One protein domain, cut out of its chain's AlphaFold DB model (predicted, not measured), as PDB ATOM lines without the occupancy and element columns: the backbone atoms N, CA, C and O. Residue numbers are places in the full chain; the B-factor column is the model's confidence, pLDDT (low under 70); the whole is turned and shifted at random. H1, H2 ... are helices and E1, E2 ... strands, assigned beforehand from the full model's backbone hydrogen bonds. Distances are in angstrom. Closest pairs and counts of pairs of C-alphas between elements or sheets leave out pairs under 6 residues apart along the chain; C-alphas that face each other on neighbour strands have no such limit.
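AT A GLANCE: This is residues 2 to 66 and 79 to 133 of the 141 residues of an uncharacterized protein of Polyangiaceae bacterium (UniProt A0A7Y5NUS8). One long helix, H6, runs through the middle, with H3 side by side with it and a ribbon of two strands, E1 and E2, packed on another side of it. Near the start of H6, H2 crosses it steeply with residues 18 to 23 and H5 folds back from it, while the short H1 packs on H2 and the short H4 packs on H5 and on residues 120 to 127 of H6. The printed part has 120 residues, with named elements in the order H1 H2 H3 E1 E2 H4 H5 H6; the class is mostly helix, and the sheet E1 - E2 is antiparallel. It is compact, with a radius of gyration of the C-alphas of 13.6 A and spans of 35 by 32 by 25 A.

HOW THE PARTS SIT: Start at H1, residues 2 to 5, which touches H2, residues 12 to 24, closest at the C-alphas of Val 2 and Ala 15, 5.3 A apart. H2 and H3, residues 28 to 47, form a helical hairpin at a steep tilt of 40 degrees, opposite ways; the closest C-alphas, of Val 23 and Arg 31, are 5.1 A apart. Beyond the long link, E1, residues 61 to 65, is the antiparallel neighbour of E2, residues 79 to 84, at 143 degrees; look for N 62 and O 83, 2.9 A apart, and N 79 and O 64, 2.9 A. H4, residues 86 to 89, touches H5, residues 95 to 106, at the C-alphas of Leu 88 and Val 98, 5.9 A apart. H6, residues 110 to 131, is the hub, touching H2, H3, H4 and H5. With H3 it runs the same way at a shallow tilt of 16 degrees, closest at C-alphas 45 and 126, 5.5 A. H5 touches it with residues 105 to 106 alone, at a steep tilt of 51 degrees, opposite ways; C-alphas 106 and 113, the closest, are 4.3 A apart. The closest C-alphas of E2 and H6, those of Met 83 and Ala 117, are 4.6 A apart. H3 and H5 are apart. Every O i to N i+4 pair is within hydrogen-bond range in H2, H3, H5 and H6; H1 and H4 are too short for such a pair.

IN THESE COORDINATES: Find C-alpha 2 at (18.186, 97.606, 37.418), where H1 begins. H2 measures 17.3 A from first to last C-alpha, H3 28.7 A, E1 12.7 A, E2 13.6 A and H5 16.9 A. From C-alpha 110 at (22.919, 80.369, 34.597), H6 runs 31.4 A to C-alpha 131 at (8.183, 98.912, 13.975).

THE WHOLE: The two C-alphas farthest apart, those of Pro 27 and Arg 133, are 39.0 A apart. Residues 67 to 78 are not printed; C-alphas 66 and 79 across this cut are 5.9 A apart. The link from H3 to E1, residues 48 to 60, is long. Look at residues 55 to 57 for pLDDT under 70; the mean of the printed part is 90.3.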
ATOM      1  N   VAL A   2      19.555  97.768  36.883       92.88
ATOM      2  CA  VAL A   2      18.186  97.606  37.418       92.88
ATOM      3  C   VAL A   2      17.167  98.389  36.590       92.88
ATOM      4  O   VAL A   2      16.180  97.814  36.155       92.88
ATOM      5  N   ASP A   3      17.451  99.654  36.273       90.38
ATOM      6  CA  ASP A   3      16.525 100.472  35.478       90.38
ATOM      7  C   ASP A   3      16.374  99.972  34.031       90.38
ATOM      8  O   ASP A   3      15.297 100.073  33.454       90.38
ATOM      9  N   ALA A   4      17.411  99.331  33.478       90.00
ATOM     10  CA  ALA A   4      17.312  98.637  32.194       90.00
ATOM     11  C   ALA A   4      16.362  97.439  32.290       90.00
ATOM     12  O   ALA A   4      15.480  97.267  31.458       90.00
ATOM     13  N   LEU A   5      16.506  96.629  33.340       93.19
ATOM     14  CA  LEU A   5      15.648  95.474  33.571       93.19
ATOM     15  C   LEU A   5      14.201  95.878  33.868       93.19
ATOM     16  O   LEU A   5      13.300  95.123  33.530       93.19
ATOM     17  N   LEU A   6      13.944  97.082  34.388       93.69
ATOM     18  CA  LEU A   6      12.583  97.614  34.536       93.69
ATOM     19  C   LEU A   6      11.863  97.857  33.196       93.69
ATOM     20  O   LEU A   6      10.642  98.014  33.167       93.69
ATOM     21  N   LEU A   7      12.576  97.853  32.065       91.94
ATOM     22  CA  LEU A   7      11.953  97.868  30.736       91.94
ATOM     23  C   LEU A   7      11.298  96.530  30.368       91.94
ATOM     24  O   LEU A   7      10.467  96.494  29.459       91.94
ATOM     25  N   VAL A   8      11.665  95.448  31.061       91.94
ATOM     26  CA  VAL A   8      11.231  94.070  30.770       91.94
ATOM     27  C   VAL A   8      10.680  93.329  31.995       91.94
ATOM     28  O   VAL A   8      10.052  92.288  31.841       91.94
ATOM     29  N   LEU A   9      10.857  93.878  33.199       91.38
ATOM     30  CA  LEU A   9      10.315  93.398  34.470       91.38
ATOM     31  C   LEU A   9       9.518  94.512  35.146       91.38
ATOM     32  O   LEU A   9       9.931  95.670  35.151       91.38
ATOM     33  N   ALA A  10       8.389  94.160  35.754       87.88
ATOM     34  CA  ALA A  10       7.521  95.133  36.411       87.88
ATOM     35  C   ALA A  10       7.879  95.391  37.886       87.88
ATOM     36  O   ALA A  10       7.691  96.509  38.365       87.88
ATOM     37  N   ASP A  11       8.372  94.381  38.615       91.00
ATOM     38  CA  ASP A  11       8.771  94.514  40.024       91.00
ATOM     39  C   ASP A  11      10.266  94.866  40.120       91.00
ATOM     40  O   ASP A  11      11.139  94.221  39.532       91.00
ATOM     41  N   ARG A  12      10.576  95.915  40.887       93.38
ATOM     42  CA  ARG A  12      11.955  96.365  41.103       93.38
ATOM     43  C   ARG A  12      12.803  95.332  41.845       93.38
ATOM     44  O   ARG A  12      13.985  95.218  41.543       93.38
ATOM     45  N   ARG A  13      12.232  94.584  42.787       93.44
ATOM     46  CA  ARG A  13      12.940  93.529  43.528       93.44
ATOM     47  C   ARG A  13      13.349  92.394  42.599       93.44
ATOM     48  O   ARG A  13      14.465  91.897  42.735       93.44
ATOM     49  N   ASP A  14      12.503  92.050  41.631       92.75
ATOM     50  CA  ASP A  14      12.836  91.066  40.597       92.75
ATOM     51  C   ASP A  14      13.961  91.585  39.702       92.75
ATOM     52  O   ASP A  14      14.938  90.877  39.460       92.75
ATOM     53  N   ALA A  15      13.889  92.853  39.283       94.00
ATOM     54  CA  ALA A  15      14.958  93.494  38.521       94.00
ATOM     55  C   ALA A  15      16.286  93.550  39.301       94.00
ATOM     56  O   ALA A  15      17.349  93.298  38.736       94.00
ATOM     57  N   GLU A  16      16.252  93.838  40.601       94.94
ATOM     58  CA  GLU A  16      17.428  93.814  41.473       94.94
ATOM     59  C   GLU A  16      17.979  92.398  41.653       94.94
ATOM     60  O   GLU A  16      19.194  92.209  41.637       94.94
ATOM     61  N   PHE A  17      17.109  91.397  41.800       92.94
ATOM     62  CA  PHE A  17      17.504  89.995  41.890       92.94
ATOM     63  C   PHE A  17      18.194  89.523  40.607       92.94
ATOM     64  O   PHE A  17      19.333  89.060  40.667       92.94
ATOM     65  N   VAL A  18      17.564  89.736  39.451       93.12
ATOM     66  CA  VAL A  18      18.123  89.392  38.137       93.12
ATOM     67  C   VAL A  18      19.433  90.141  37.887       93.12
ATOM     68  O   VAL A  18      20.418  89.528  37.477       93.12
ATOM     69  N   ALA A  19      19.500  91.441  38.204       94.06
ATOM     70  CA  ALA A  19      20.731  92.216  38.073       94.06
ATOM     71  C   ALA A  19      21.875  91.602  38.885       94.06
ATOM     72  O   ALA A  19      22.972  91.449  38.351       94.06
ATOM     73  N   ARG A  20      21.625  91.233  40.152       93.06
ATOM     74  CA  ARG A  20      22.632  90.597  41.015       93.06
ATOM     75  C   ARG A  20      23.124  89.276  40.432       93.06
ATOM     76  O   ARG A  20      24.332  89.069  40.419       93.06
ATOM     77  N   CYS A  21      22.235  88.432  39.915       91.44
ATOM     78  CA  CYS A  21      22.626  87.155  39.313       91.44
ATOM     79  C   CYS A  21      23.467  87.339  38.039       91.44
ATOM     80  O   CYS A  21      24.454  86.636  37.852       91.44
ATOM     81  N   ILE A  22      23.156  88.331  37.197       91.00
ATOM     82  CA  ILE A  22      23.935  88.603  35.976       91.00
ATOM     83  C   ILE A  22      25.333  89.155  36.304       91.00
ATOM     84  O   ILE A  22      26.326  88.741  35.707       91.00
ATOM     85  N   VAL A  23      25.435  90.117  37.228       90.12
ATOM     86  CA  VAL A  23      26.696  90.857  37.461       90.12
ATOM     87  C   VAL A  23      27.536  90.307  38.614       90.12
ATOM     88  O   VAL A  23      28.716  90.652  38.731       90.12
ATOM     89  N   GLY A  24      26.942  89.476  39.472       87.44
ATOM     90  CA  GLY A  24      27.565  88.902  40.664       87.44
ATOM     91  C   GLY A  24      28.098  87.481  40.482       87.44
ATOM     92  O   GLY A  24      28.973  87.078  41.245       87.44
ATOM     93  N   GLU A  25      27.641  86.739  39.470       84.00
ATOM     94  CA  GLU A  25      27.968  85.317  39.291       84.00
ATOM     95  C   GLU A  25      28.784  85.046  38.013       84.00
ATOM     96  O   GLU A  25      28.584  85.678  36.981       84.00
ATOM     97  N   GLY A  26      29.718  84.090  38.065       82.94
ATOM     98  CA  GLY A  26      30.549  83.684  36.919       82.94
ATOM     99  C   GLY A  26      31.879  84.451  36.768       82.94
ATOM    100  O   GLY A  26      32.215  85.277  37.616       82.94
ATOM    101  N   PRO A  27      32.689  84.175  35.726       88.25
ATOM    102  CA  PRO A  27      33.983  84.829  35.482       88.25
ATOM    103  C   PRO A  27      33.878  86.340  35.219       88.25
ATOM    104  O   PRO A  27      32.962  86.796  34.543       88.25
ATOM    105  N   ALA A  28      34.857  87.126  35.685       90.38
ATOM    106  CA  ALA A  28      34.807  88.595  35.610       90.38
ATOM    107  C   ALA A  28      34.609  89.146  34.187       90.38
ATOM    108  O   ALA A  28      33.840  90.084  33.994       90.38
ATOM    109  N   HIS A  29      35.260  88.540  33.190       89.19
ATOM    110  CA  HIS A  29      35.145  88.962  31.795       89.19
ATOM    111  C   HIS A  29      33.763  88.659  31.197       89.19
ATOM    112  O   HIS A  29      33.266  89.459  30.411       89.19
ATOM    113  N   HIS A  30      33.101  87.573  31.613       91.75
ATOM    114  CA  HIS A  30      31.719  87.301  31.209       91.75
ATOM    115  C   HIS A  30      30.764  88.339  31.803       91.75
ATOM    116  O   HIS A  30      30.007  88.966  31.069       91.75
ATOM    117  N   ARG A  31      30.861  88.598  33.114       91.94
ATOM    118  CA  ARG A  31      29.998  89.575  33.804       91.94
ATOM    119  C   ARG A  31      30.146  90.979  33.224       91.94
ATOM    120  O   ARG A  31      29.148  91.663  33.011       91.94
ATOM    121  N   ALA A  32      31.381  91.402  32.941       91.56
ATOM    122  CA  ALA A  32      31.660  92.696  32.325       91.56
ATOM    123  C   ALA A  32      31.070  92.801  30.909       91.56
ATOM    124  O   ALA A  32      30.470  93.824  30.580       91.56
ATOM    125  N   ALA A  33      31.189  91.745  30.097       94.25
ATOM    126  CA  ALA A  33      30.618  91.707  28.754       94.25
ATOM    127  C   ALA A  33      29.082  91.761  28.783       94.25
ATOM    128  O   ALA A  33      28.490  92.627  28.138       94.25
ATOM    129  N   SER A  34      28.433  90.906  29.581       93.81
ATOM    130  CA  SER A  34      26.975  90.912  29.747       93.81
ATOM    131  C   SER A  34      26.473  92.265  30.248       93.81
ATOM    132  O   SER A  34      25.504  92.801  29.714       93.81
ATOM    133  N   TRP A  35      27.160  92.857  31.232       93.94
ATOM    134  CA  TRP A  35      26.825  94.187  31.732       93.94
ATOM    135  C   TRP A  35      26.903  95.249  30.634       93.94
ATOM    136  O   TRP A  35      25.956  96.017  30.471       93.94
ATOM    137  N   ALA A  36      27.995  95.272  29.867       95.62
ATOM    138  CA  ALA A  36      28.208  96.264  28.821       95.62
ATOM    139  C   ALA A  36      27.130  96.174  27.734       95.62
ATOM    140  O   ALA A  36      26.531  97.188  27.382       95.62
ATOM    141  N   LEU A  37      26.829  94.963  27.252       96.75
ATOM    142  CA  LEU A  37      25.808  94.745  26.224       96.75
ATOM    143  C   LEU A  37      24.414  95.163  26.702       96.75
ATOM    144  O   LEU A  37      23.688  95.834  25.973       96.75
ATOM    145  N   LEU A  38      24.054  94.819  27.941       95.81
ATOM    146  CA  LEU A  38      22.764  95.193  28.524       95.81
ATOM    147  C   LEU A  38      22.630  96.706  28.711       95.81
ATOM    148  O   LEU A  38      21.566  97.258  28.449       95.81
ATOM    149  N   VAL A  39      23.698  97.391  29.134       95.38
ATOM    150  CA  VAL A  39      23.700  98.857  29.247       95.38
ATOM    151  C   VAL A  39      23.568  99.516  27.877       95.38
ATOM    152  O   VAL A  39      22.779 100.446  27.737       95.38
ATOM    153  N   VAL A  40      24.264  99.016  26.852       97.56
ATOM    154  CA  VAL A  40      24.125  99.530  25.479       97.56
ATOM    155  C   VAL A  40      22.701  99.330  24.956       97.56
ATOM    156  O   VAL A  40      22.116 100.260  24.406       97.56
ATOM    157  N   ALA A  41      22.105  98.152  25.161       97.12
ATOM    158  CA  ALA A  41      20.716  97.905  24.779       97.12
ATOM    159  C   ALA A  41      19.743  98.837  25.525       97.12
ATOM    160  O   ALA A  41      18.822  99.384  24.921       97.12
ATOM    161  N   ALA A  42      19.970  99.076  26.818       95.00
ATOM    162  CA  ALA A  42      19.161  99.994  27.615       95.00
ATOM    163  C   ALA A  42      19.235 101.438  27.105       95.00
ATOM    164  O   ALA A  42      18.201 102.078  26.952       95.00
ATOM    165  N   GLU A  43      20.437 101.916  26.782       96.56
ATOM    166  CA  GLU A  43      20.661 103.244  26.204       96.56
ATOM    167  C   GLU A  43      19.898 103.407  24.878       96.56
ATOM    168  O   GLU A  43      19.248 104.426  24.639       96.56
ATOM    169  N   ILE A  44      19.924 102.384  24.016       96.94
ATOM    170  CA  ILE A  44      19.156 102.378  22.762       96.94
ATOM    171  C   ILE A  44      17.653 102.456  23.058       96.94
ATOM    172  O   ILE A  44      16.943 103.269  22.461       96.94
ATOM    173  N   ALA A  45      17.164 101.642  23.994       94.88
ATOM    174  CA  ALA A  45      15.758 101.618  24.377       94.88
ATOM    175  C   ALA A  45      15.293 102.963  24.971       94.88
ATOM    176  O   ALA A  45      14.209 103.444  24.633       94.88
ATOM    177  N   GLU A  46      16.115 103.603  25.804       93.62
ATOM    178  CA  GLU A  46      15.836 104.918  26.385       93.62
ATOM    179  C   GLU A  46      15.731 105.997  25.302       93.62
ATOM    180  O   GLU A  46      14.734 106.719  25.243       93.62
ATOM    181  N   ARG A  47      16.683 106.044  24.360       95.06
ATOM    182  CA  ARG A  47      16.642 106.974  23.214       95.06
ATOM    183  C   ARG A  47      15.425 106.760  22.312       95.06
ATOM    184  O   ARG A  47      14.927 107.702  21.693       95.06
ATOM    185  N   LEU A  48      14.921 105.529  22.238       95.06
ATOM    186  CA  LEU A  48      13.686 105.201  21.525       95.06
ATOM    187  C   LEU A  48      12.411 105.508  22.332       95.06
ATOM    188  O   LEU A  48      11.306 105.426  21.782       95.06
ATOM    189  N   GLY A  49      12.531 105.912  23.598       92.62
ATOM    190  CA  GLY A  49      11.396 106.181  24.477       92.62
ATOM    191  C   GLY A  49      10.633 104.909  24.857       92.62
ATOM    192  O   GLY A  49       9.398 104.925  24.954       92.62
ATOM    193  N   CYS A  50      11.338 103.782  25.017       92.00
ATOM    194  CA  CYS A  50      10.770 102.572  25.601       92.00
ATOM    195  C   CYS A  50      10.245 102.876  27.010       92.00
ATOM    196  O   CYS A  50      10.883 103.565  27.802       92.00
ATOM    197  N   LYS A  51       9.054 102.359  27.321       88.06
ATOM    198  CA  LYS A  51       8.446 102.478  28.650       88.06
ATOM    199  C   LYS A  51       8.688 101.197  29.451       88.06
ATOM    200  O   LYS A  51       8.858 100.149  28.815       88.06
ATOM    201  N   PRO A  52       8.638 101.274  30.798       83.62
ATOM    202  CA  PRO A  52       8.690 100.107  31.668       83.62
ATOM    203  C   PRO A  52       7.775  98.976  31.201       83.62
ATOM    204  O   PRO A  52       6.715  99.223  30.611       83.62
ATOM    205  N   GLY A  53       8.230  97.748  31.436       73.25
ATOM    206  CA  GLY A  53       7.602  96.539  30.922       73.25
ATOM    207  C   GLY A  53       6.166  96.351  31.425       73.25
ATOM    208  O   GLY A  53       5.783  96.896  32.466       73.25
ATOM    209  N   PRO A  54       5.338  95.588  30.692       73.44
ATOM    210  CA  PRO A  54       4.004  95.233  31.155       73.44
ATOM    211  C   PRO A  54       4.070  94.440  32.470       73.44
ATOM    212  O   PRO A  54       5.017  93.702  32.726       73.44
ATOM    213  N   LYS A  55       3.028  94.567  33.303       66.31
ATOM    214  CA  LYS A  55       2.909  93.815  34.570       66.31
ATOM    215  C   LYS A  55       2.780  92.304  34.372       66.31
ATOM    216  O   LYS A  55       2.981  91.550  35.314       66.31
ATOM    217  N   THR A  56       2.406  91.884  33.170       65.69
ATOM    218  CA  THR A  56       2.210  90.490  32.784       65.69
ATOM    219  C   THR A  56       3.239  90.116  31.729       65.69
ATOM    220  O   THR A  56       3.451  90.881  30.785       65.69
ATOM    221  N   GLN A  57       3.847  88.937  31.871       67.56
ATOM    222  CA  GLN A  57       4.716  88.379  30.839       67.56
ATOM    223  C   GLN A  57       3.939  88.193  29.526       67.56
ATOM    224  O   GLN A  57       2.725  87.970  29.529       67.56
ATOM    225  N   ALA A  58       4.643  88.324  28.401       71.44
ATOM    226  CA  ALA A  58       4.073  88.011  27.098       71.44
ATOM    227  C   ALA A  58       3.673  86.521  27.055       71.44
ATOM    228  O   ALA A  58       4.353  85.700  27.662       71.44
ATOM    229  N   PRO A  59       2.600  86.149  26.336       71.75
ATOM    230  CA  PRO A  59       2.088  84.774  26.322       71.75
ATOM    231  C   PRO A  59       3.031  83.753  25.665       71.75
ATOM    232  O   PRO A  59       2.781  82.557  25.745       71.75
ATOM    233  N   ASP A  60       4.089  84.211  24.997       88.31
ATOM    234  CA  ASP A  60       4.931  83.398  24.125       88.31
ATOM    235  C   ASP A  60       6.412  83.583  24.470       88.31
ATOM    236  O   ASP A  60       7.168  84.335  23.836       88.31
ATOM    237  N   THR A  61       6.787  82.947  25.576       92.12
ATOM    238  CA  THR A  61       8.090  83.084  26.223       92.12
ATOM    239  C   THR A  61       8.632  81.733  26.670       92.12
ATOM    240  O   THR A  61       7.866  80.828  26.987       92.12
ATOM    241  N   VAL A  62       9.953  81.640  26.797       93.12
ATOM    242  CA  VAL A  62      10.648  80.508  27.422       93.12
ATOM    243  C   VAL A  62      11.174  80.929  28.793       93.12
ATOM    244  O   VAL A  62      11.796  81.987  28.930       93.12
ATOM    245  N   SER A  63      10.921  80.106  29.810       92.00
ATOM    246  CA  SER A  63      11.429  80.332  31.165       92.00
ATOM    247  C   SER A  63      12.931  80.075  31.248       92.00
ATOM    248  O   SER A  63      13.456  79.152  30.628       92.00
ATOM    249  N   VAL A  64      13.627  80.858  32.069       90.94
ATOM    250  CA  VAL A  64      15.049  80.646  32.360       90.94
ATOM    251  C   VAL A  64      15.166  79.892  33.679       90.94
ATOM    252  O   VAL A  64      14.739  80.396  34.716       90.94
ATOM    253  N   ALA A  65      15.748  78.695  33.659       89.06
ATOM    254  CA  ALA A  65      15.884  77.869  34.856       89.06
ATOM    255  C   ALA A  65      16.881  78.466  35.869       89.06
ATOM    256  O   ALA A  65      18.009  78.838  35.524       89.06
ATOM    257  N   LEU A  66      16.498  78.482  37.145       85.44
ATOM    258  CA  LEU A  66      17.408  78.655  38.271       85.44
ATOM    259  C   LEU A  66      18.193  77.350  38.443       85.44
ATOM    260  O   LEU A  66      17.683  76.369  38.981       85.44
ATOM    261  N   PHE A  79      13.780  81.883  36.960       89.88
ATOM    262  CA  PHE A  79      13.917  83.320  37.187       89.88
ATOM    263  C   PHE A  79      12.598  84.048  36.870       89.88
ATOM    264  O   PHE A  79      11.880  83.636  35.961       89.88
ATOM    265  N   PRO A  80      12.315  85.201  37.516       90.69
ATOM    266  CA  PRO A  80      11.139  86.023  37.193       90.69
ATOM    267  C   PRO A  80      11.183  86.614  35.769       90.69
ATOM    268  O   PRO A  80      10.181  87.111  35.253       90.69
ATOM    269  N   LEU A  81      12.352  86.570  35.124       91.44
ATOM    270  CA  LEU A  81      12.550  86.960  33.737       91.44
ATOM    271  C   LEU A  81      12.356  85.757  32.805       91.44
ATOM    272  O   LEU A  81      13.102  84.781  32.884       91.44
ATOM    273  N   ALA A  82      11.419  85.888  31.869       92.12
ATOM    274  CA  ALA A  82      11.242  84.971  30.751       92.12
ATOM    275  C   ALA A  82      11.741  85.607  29.444       92.12
ATOM    276  O   ALA A  82      11.690  86.827  29.267       92.12
ATOM    277  N   MET A  83      12.227  84.778  28.521       94.50
ATOM    278  CA  MET A  83      12.733  85.213  27.221       94.50
ATOM    279  C   MET A  83      11.604  85.196  26.179       94.50
ATOM    280  O   MET A  83      11.060  84.123  25.922       94.50
ATOM    281  N   PRO A  84      11.245  86.326  25.547       93.94
ATOM    282  CA  PRO A  84      10.241  86.329  24.487       93.94
ATOM    283  C   PRO A  84      10.768  85.662  23.216       93.94
ATOM    284  O   PRO A  84      11.909  85.887  22.814       93.94
ATOM    285  N   LEU A  85       9.911  84.889  22.545       93.75
ATOM    286  CA  LEU A  85      10.276  84.196  21.305       93.75
ATOM    287  C   LEU A  85      10.099  85.053  20.044       93.75
ATOM    288  O   LEU A  85      10.689  84.745  19.010       93.75
ATOM    289  N   ALA A  86       9.327  86.142  20.117       91.69
ATOM    290  CA  ALA A  86       9.032  86.993  18.961       91.69
ATOM    291  C   ALA A  86      10.288  87.492  18.204       91.69
ATOM    292  O   ALA A  86      10.314  87.334  16.982       91.69
ATOM    293  N   PRO A  87      11.363  87.986  18.860       92.81
ATOM    294  CA  PRO A  87      12.580  88.396  18.150       92.81
ATOM    295  C   PRO A  87      13.277  87.253  17.406       92.81
ATOM    296  O   PRO A  87      13.860  87.474  16.350       92.81
ATOM    297  N   LEU A  88      13.214  86.026  17.935       93.69
ATOM    298  CA  LEU A  88      13.833  84.860  17.299       93.69
ATOM    299  C   LEU A  88      13.057  84.439  16.049       93.69
ATOM    300  O   LEU A  88      13.662  84.118  15.030       93.69
ATOM    301  N   ARG A  89      11.721  84.508  16.088       91.50
ATOM    302  CA  ARG A  89      10.877  84.226  14.913       91.50
ATOM    303  C   ARG A  89      11.088  85.215  13.774       91.50
ATOM    304  O   ARG A  89      10.936  84.842  12.621       91.50
ATOM    305  N   ALA A  90      11.467  86.452  14.086       88.94
ATOM    306  CA  ALA A  90      11.742  87.461  13.070       88.94
ATOM    307  C   ALA A  90      13.014  87.172  12.248       88.94
ATOM    308  O   ALA A  90      13.169  87.726  11.163       88.94
ATOM    309  N   ILE A  91      13.930  86.329  12.748       89.31
ATOM    310  CA  ILE A  91      15.228  86.072  12.101       89.31
ATOM    311  C   ILE A  91      15.386  84.649  11.564       89.31
ATOM    312  O   ILE A  91      16.345  84.382  10.839       89.31
ATOM    313  N   VAL A  92      14.490  83.723  11.919       89.19
ATOM    314  CA  VAL A  92      14.581  82.343  11.446       89.19
ATOM    315  C   VAL A  92      13.215  81.708  11.223       89.19
ATOM    316  O   VAL A  92      12.303  81.822  12.037       89.19
ATOM    317  N   GLU A  93      13.135  80.931  10.149       79.06
ATOM    318  CA  GLU A  93      12.087  79.947   9.906       79.06
ATOM    319  C   GLU A  93      12.726  78.606   9.503       79.06
ATOM    320  O   GLU A  93      13.868  78.583   9.018       79.06
ATOM    321  N   PRO A  94      12.035  77.458   9.665       81.88
ATOM    322  CA  PRO A  94      10.738  77.223  10.329       81.88
ATOM    323  C   PRO A  94      10.823  77.102  11.866       81.88
ATOM    324  O   PRO A  94      11.914  77.089  12.428       81.88
ATOM    325  N   SER A  95       9.678  76.927  12.548       79.00
ATOM    326  CA  SER A  95       9.536  76.920  14.022       79.00
ATOM    327  C   SER A  95      10.550  76.063  14.789       79.00
ATOM    328  O   SER A  95      11.047  76.495  15.822       79.00
ATOM    329  N   ARG A  96      10.939  74.892  14.265       78.19
ATOM    330  CA  ARG A  96      11.973  74.037  14.886       78.19
ATOM    331  C   ARG A  96      13.327  74.742  15.074       78.19
ATOM    332  O   ARG A  96      14.087  74.395  15.966       78.19
ATOM    333  N   HIS A  97      13.657  75.714  14.224       90.38
ATOM    334  CA  HIS A  97      14.886  76.491  14.362       90.38
ATOM    335  C   HIS A  97      14.757  77.546  15.464       90.38
ATOM    336  O   HIS A  97      15.747  77.869  16.109       90.38
ATOM    337  N   VAL A  98      13.544  78.049  15.716       91.75
ATOM    338  CA  VAL A  98      13.259  78.984  16.813       91.75
ATOM    339  C   VAL A  98      13.470  78.288  18.154       91.75
ATOM    340  O   VAL A  98      14.138  78.844  19.018       91.75
ATOM    341  N   GLU A  99      12.961  77.062  18.301       90.44
ATOM    342  CA  GLU A  99      13.168  76.230  19.495       90.44
ATOM    343  C   GLU A  99      14.658  75.953  19.721       90.44
ATOM    344  O   GLU A  99      15.176  76.248  20.791       90.44
ATOM    345  N   ALA A 100      15.380  75.518  18.683       92.69
ATOM    346  CA  ALA A 100      16.817  75.269  18.783       92.69
ATOM    347  C   ALA A 100      17.628  76.524  19.165       92.69
ATOM    348  O   ALA A 100      18.592  76.430  19.924       92.69
ATOM    349  N   LEU A 101      17.253  77.707  18.656       94.06
ATOM    350  CA  LEU A 101      17.876  78.970  19.067       94.06
ATOM    351  C   LEU A 101      17.533  79.326  20.513       94.06
ATOM    352  O   LEU A 101      18.413  79.774  21.246       94.06
ATOM    353  N   ALA A 102      16.277  79.141  20.923       93.81
ATOM    354  CA  ALA A 102      15.856  79.403  22.290       93.81
ATOM    355  C   ALA A 102      16.624  78.509  23.272       93.81
ATOM    356  O   ALA A 102      17.208  79.034  24.218       93.81
ATOM    357  N   ASP A 103      16.714  77.210  22.981       92.94
ATOM    358  CA  ASP A 103      17.497  76.238  23.744       92.94
ATOM    359  C   ASP A 103      18.966  76.660  23.815       92.94
ATOM    360  O   ASP A 103      19.517  76.787  24.904       92.94
ATOM    361  N   ALA A 104      19.593  76.993  22.682       93.19
ATOM    362  CA  ALA A 104      20.988  77.432  22.656       93.19
ATOM    363  C   ALA A 104      21.242  78.691  23.507       93.19
ATOM    364  O   ALA A 104      22.312  78.840  24.103       93.19
ATOM    365  N   LEU A 105      20.269  79.601  23.583       94.50
ATOM    366  CA  LEU A 105      20.373  80.822  24.379       94.50
ATOM    367  C   LEU A 105      20.224  80.563  25.884       94.50
ATOM    368  O   LEU A 105      20.811  81.323  26.661       94.50
ATOM    369  N   VAL A 106      19.503  79.512  26.300       91.94
ATOM    370  CA  VAL A 106      19.257  79.182  27.720       91.94
ATOM    371  C   VAL A 106      20.047  77.973  28.252       91.94
ATOM    372  O   VAL A 106      20.099  77.765  29.466       91.94
ATOM    373  N   ASP A 107      20.720  77.204  27.391       86.69
ATOM    374  CA  ASP A 107      21.490  76.000  27.763       86.69
ATOM    375  C   ASP A 107      22.875  76.305  28.386       86.69
ATOM    376  O   ASP A 107      23.582  75.431  28.894       86.69
ATOM    377  N   GLY A 108      23.269  77.578  28.444       80.38
ATOM    378  CA  GLY A 108      24.523  78.005  29.068       80.38
ATOM    379  C   GLY A 108      24.532  77.973  30.609       80.38
ATOM    380  O   GLY A 108      23.517  77.730  31.269       80.38
ATOM    381  N   PRO A 109      25.689  78.285  31.233       85.62
ATOM    382  CA  PRO A 109      25.753  78.636  32.652       85.62
ATOM    383  C   PRO A 109      24.683  79.673  33.017       85.62
ATOM    384  O   PRO A 109      24.441  80.590  32.235       85.62
ATOM    385  N   ALA A 110      24.096  79.576  34.215       83.81
ATOM    386  CA  ALA A 110      22.919  80.369  34.597       83.81
ATOM    387  C   ALA A 110      23.074  81.883  34.343       83.81
ATOM    388  O   ALA A 110      22.159  82.508  33.814       83.81
ATOM    389  N   HIS A 111      24.251  82.462  34.624       87.12
ATOM    390  CA  HIS A 111      24.519  83.882  34.347       87.12
ATOM    391  C   HIS A 111      24.435  84.246  32.852       87.12
ATOM    392  O   HIS A 111      23.909  85.304  32.516       87.12
ATOM    393  N   HIS A 112      24.918  83.377  31.954       91.62
ATOM    394  CA  HIS A 112      24.858  83.584  30.503       91.62
ATOM    395  C   HIS A 112      23.437  83.436  29.986       91.62
ATOM    396  O   HIS A 112      22.956  84.317  29.282       91.62
ATOM    397  N   ALA A 113      22.755  82.362  30.386       93.25
ATOM    398  CA  ALA A 113      21.367  82.115  30.009       93.25
ATOM    399  C   ALA A 113      20.463  83.296  30.400       93.25
ATOM    400  O   ALA A 113      19.676  83.794  29.595       93.25
ATOM    401  N   LEU A 114      20.642  83.810  31.619       94.06
ATOM    402  CA  LEU A 114      19.883  84.949  32.118       94.06
ATOM    403  C   LEU A 114      20.233  86.259  31.396       94.06
ATOM    404  O   LEU A 114      19.337  87.037  31.073       94.06
ATOM    405  N   ALA A 115      21.516  86.505  31.111       94.94
ATOM    406  CA  ALA A 115      21.939  87.681  30.351       94.94
ATOM    407  C   ALA A 115      21.406  87.661  28.908       94.94
ATOM    408  O   ALA A 115      20.941  88.691  28.419       94.94
ATOM    409  N   ASN A 116      21.424  86.497  28.254       96.25
ATOM    410  CA  ASN A 116      20.861  86.297  26.920       96.25
ATOM    411  C   ASN A 116      19.358  86.590  26.916       96.25
ATOM    412  O   ASN A 116      18.894  87.385  26.101       96.25
ATOM    413  N   ALA A 117      18.614  86.020  27.866       95.56
ATOM    414  CA  ALA A 117      17.184  86.268  28.005       95.56
ATOM    415  C   ALA A 117      16.868  87.758  28.215       95.56
ATOM    416  O   ALA A 117      15.963  88.293  27.576       95.56
ATOM    417  N   ALA A 118      17.646  88.452  29.054       95.75
ATOM    418  CA  ALA A 118      17.488  89.886  29.294       95.75
ATOM    419  C   ALA A 118      17.762  90.722  28.038       95.75
ATOM    420  O   ALA A 118      17.010  91.653  27.745       95.75
ATOM    421  N   LEU A 119      18.801  90.377  27.273       97.00
ATOM    422  CA  LEU A 119      19.106  91.036  26.004       97.00
ATOM    423  C   LEU A 119      17.999  90.816  24.974       97.00
ATOM    424  O   LEU A 119      17.526  91.786  24.391       97.00
ATOM    425  N   VAL A 120      17.539  89.578  24.787       96.25
ATOM    426  CA  VAL A 120      16.442  89.260  23.858       96.25
ATOM    427  C   VAL A 120      15.159  89.990  24.258       96.25
ATOM    428  O   VAL A 120      14.483  90.553  23.399       96.25
ATOM    429  N   ALA A 121      14.853  90.064  25.556       95.25
ATOM    430  CA  ALA A 121      13.714  90.825  26.049       95.25
ATOM    431  C   ALA A 121      13.846  92.329  25.757       95.25
ATOM    432  O   ALA A 121      12.889  92.946  25.291       95.25
ATOM    433  N   LEU A 122      15.024  92.926  25.966       95.19
ATOM    434  CA  LEU A 122      15.267  94.332  25.623       95.19
ATOM    435  C   LEU A 122      15.172  94.576  24.115       95.19
ATOM    436  O   LEU A 122      14.551  95.554  23.694       95.19
ATOM    437  N   PHE A 123      15.727  93.680  23.298       95.50
ATOM    438  CA  PHE A 123      15.621  93.766  21.846       95.50
ATOM    439  C   PHE A 123      14.177  93.649  21.369       95.50
ATOM    440  O   PHE A 123      13.804  94.399  20.476       95.50
ATOM    441  N   ALA A 124      13.336  92.828  22.002       93.50
ATOM    442  CA  ALA A 124      11.904  92.804  21.707       93.50
ATOM    443  C   ALA A 124      11.265  94.192  21.882       93.50
ATOM    444  O   ALA A 124      10.604  94.690  20.975       93.50
ATOM    445  N   ARG A 125      11.541  94.875  23.004       92.19
ATOM    446  CA  ARG A 125      11.028  96.237  23.265       92.19
ATOM    447  C   ARG A 125      11.547  97.258  22.252       92.19
ATOM    448  O   ARG A 125      10.811  98.159  21.854       92.19
ATOM    449  N   ILE A 126      12.816  97.136  21.866       94.31
ATOM    450  CA  ILE A 126      13.455  98.001  20.868       94.31
ATOM    451  C   ILE A 126      12.810  97.796  19.496       94.31
ATOM    452  O   ILE A 126      12.422  98.781  18.872       94.31
ATOM    453  N   LEU A 127      12.654  96.546  19.055       92.31
ATOM    454  CA  LEU A 127      12.031  96.194  17.778       92.31
ATOM    455  C   LEU A 127      10.583  96.688  17.718       92.31
ATOM    456  O   LEU A 127      10.251  97.430  16.804       92.31
ATOM    457  N   GLU A 128       9.774  96.446  18.757       90.69
ATOM    458  CA  GLU A 128       8.405  96.983  18.847       90.69
ATOM    459  C   GLU A 128       8.355  98.510  18.663       90.69
ATOM    460  O   GLU A 128       7.435  99.054  18.047       90.69
ATOM    461  N   LYS A 129       9.334  99.239  19.218       91.88
ATOM    462  CA  LYS A 129       9.417 100.698  19.060       91.88
ATOM    463  C   LYS A 129       9.886 101.135  17.684       91.88
ATOM    464  O   LYS A 129       9.470 102.211  17.253       91.88
ATOM    465  N   LEU A 130      10.750 100.366  17.035       92.19
ATOM    466  CA  LEU A 130      11.182 100.636  15.669       92.19
ATOM    467  C   LEU A 130      10.031 100.389  14.691       92.19
ATOM    468  O   LEU A 130       9.721 101.284  13.909       92.19
ATOM    469  N   ASP A 131       9.326  99.268  14.821       89.50
ATOM    470  CA  ASP A 131       8.183  98.912  13.975       89.50
ATOM    471  C   ASP A 131       7.046  99.936  14.097       89.50
ATOM    472  O   ASP A 131       6.446 100.330  13.105       89.50
ATOM    473  N   ALA A 132       6.795 100.464  15.300       86.88
ATOM    474  CA  ALA A 132       5.800 101.521  15.501       86.88
ATOM    475  C   ALA A 132       6.188 102.882  14.883       86.88
ATOM    476  O   ALA A 132       5.340 103.771  14.783       86.88
ATOM    477  N   ARG A 133       7.467 103.093  14.542       85.62
ATOM    478  CA  ARG A 133       7.981 104.336  13.937       85.62
ATOM    479  C   ARG A 133       8.139 104.234  12.427       85.62
ATOM    480  O   ARG A 133       8.088 105.266  11.762       85.62
TER     481      ARG A 133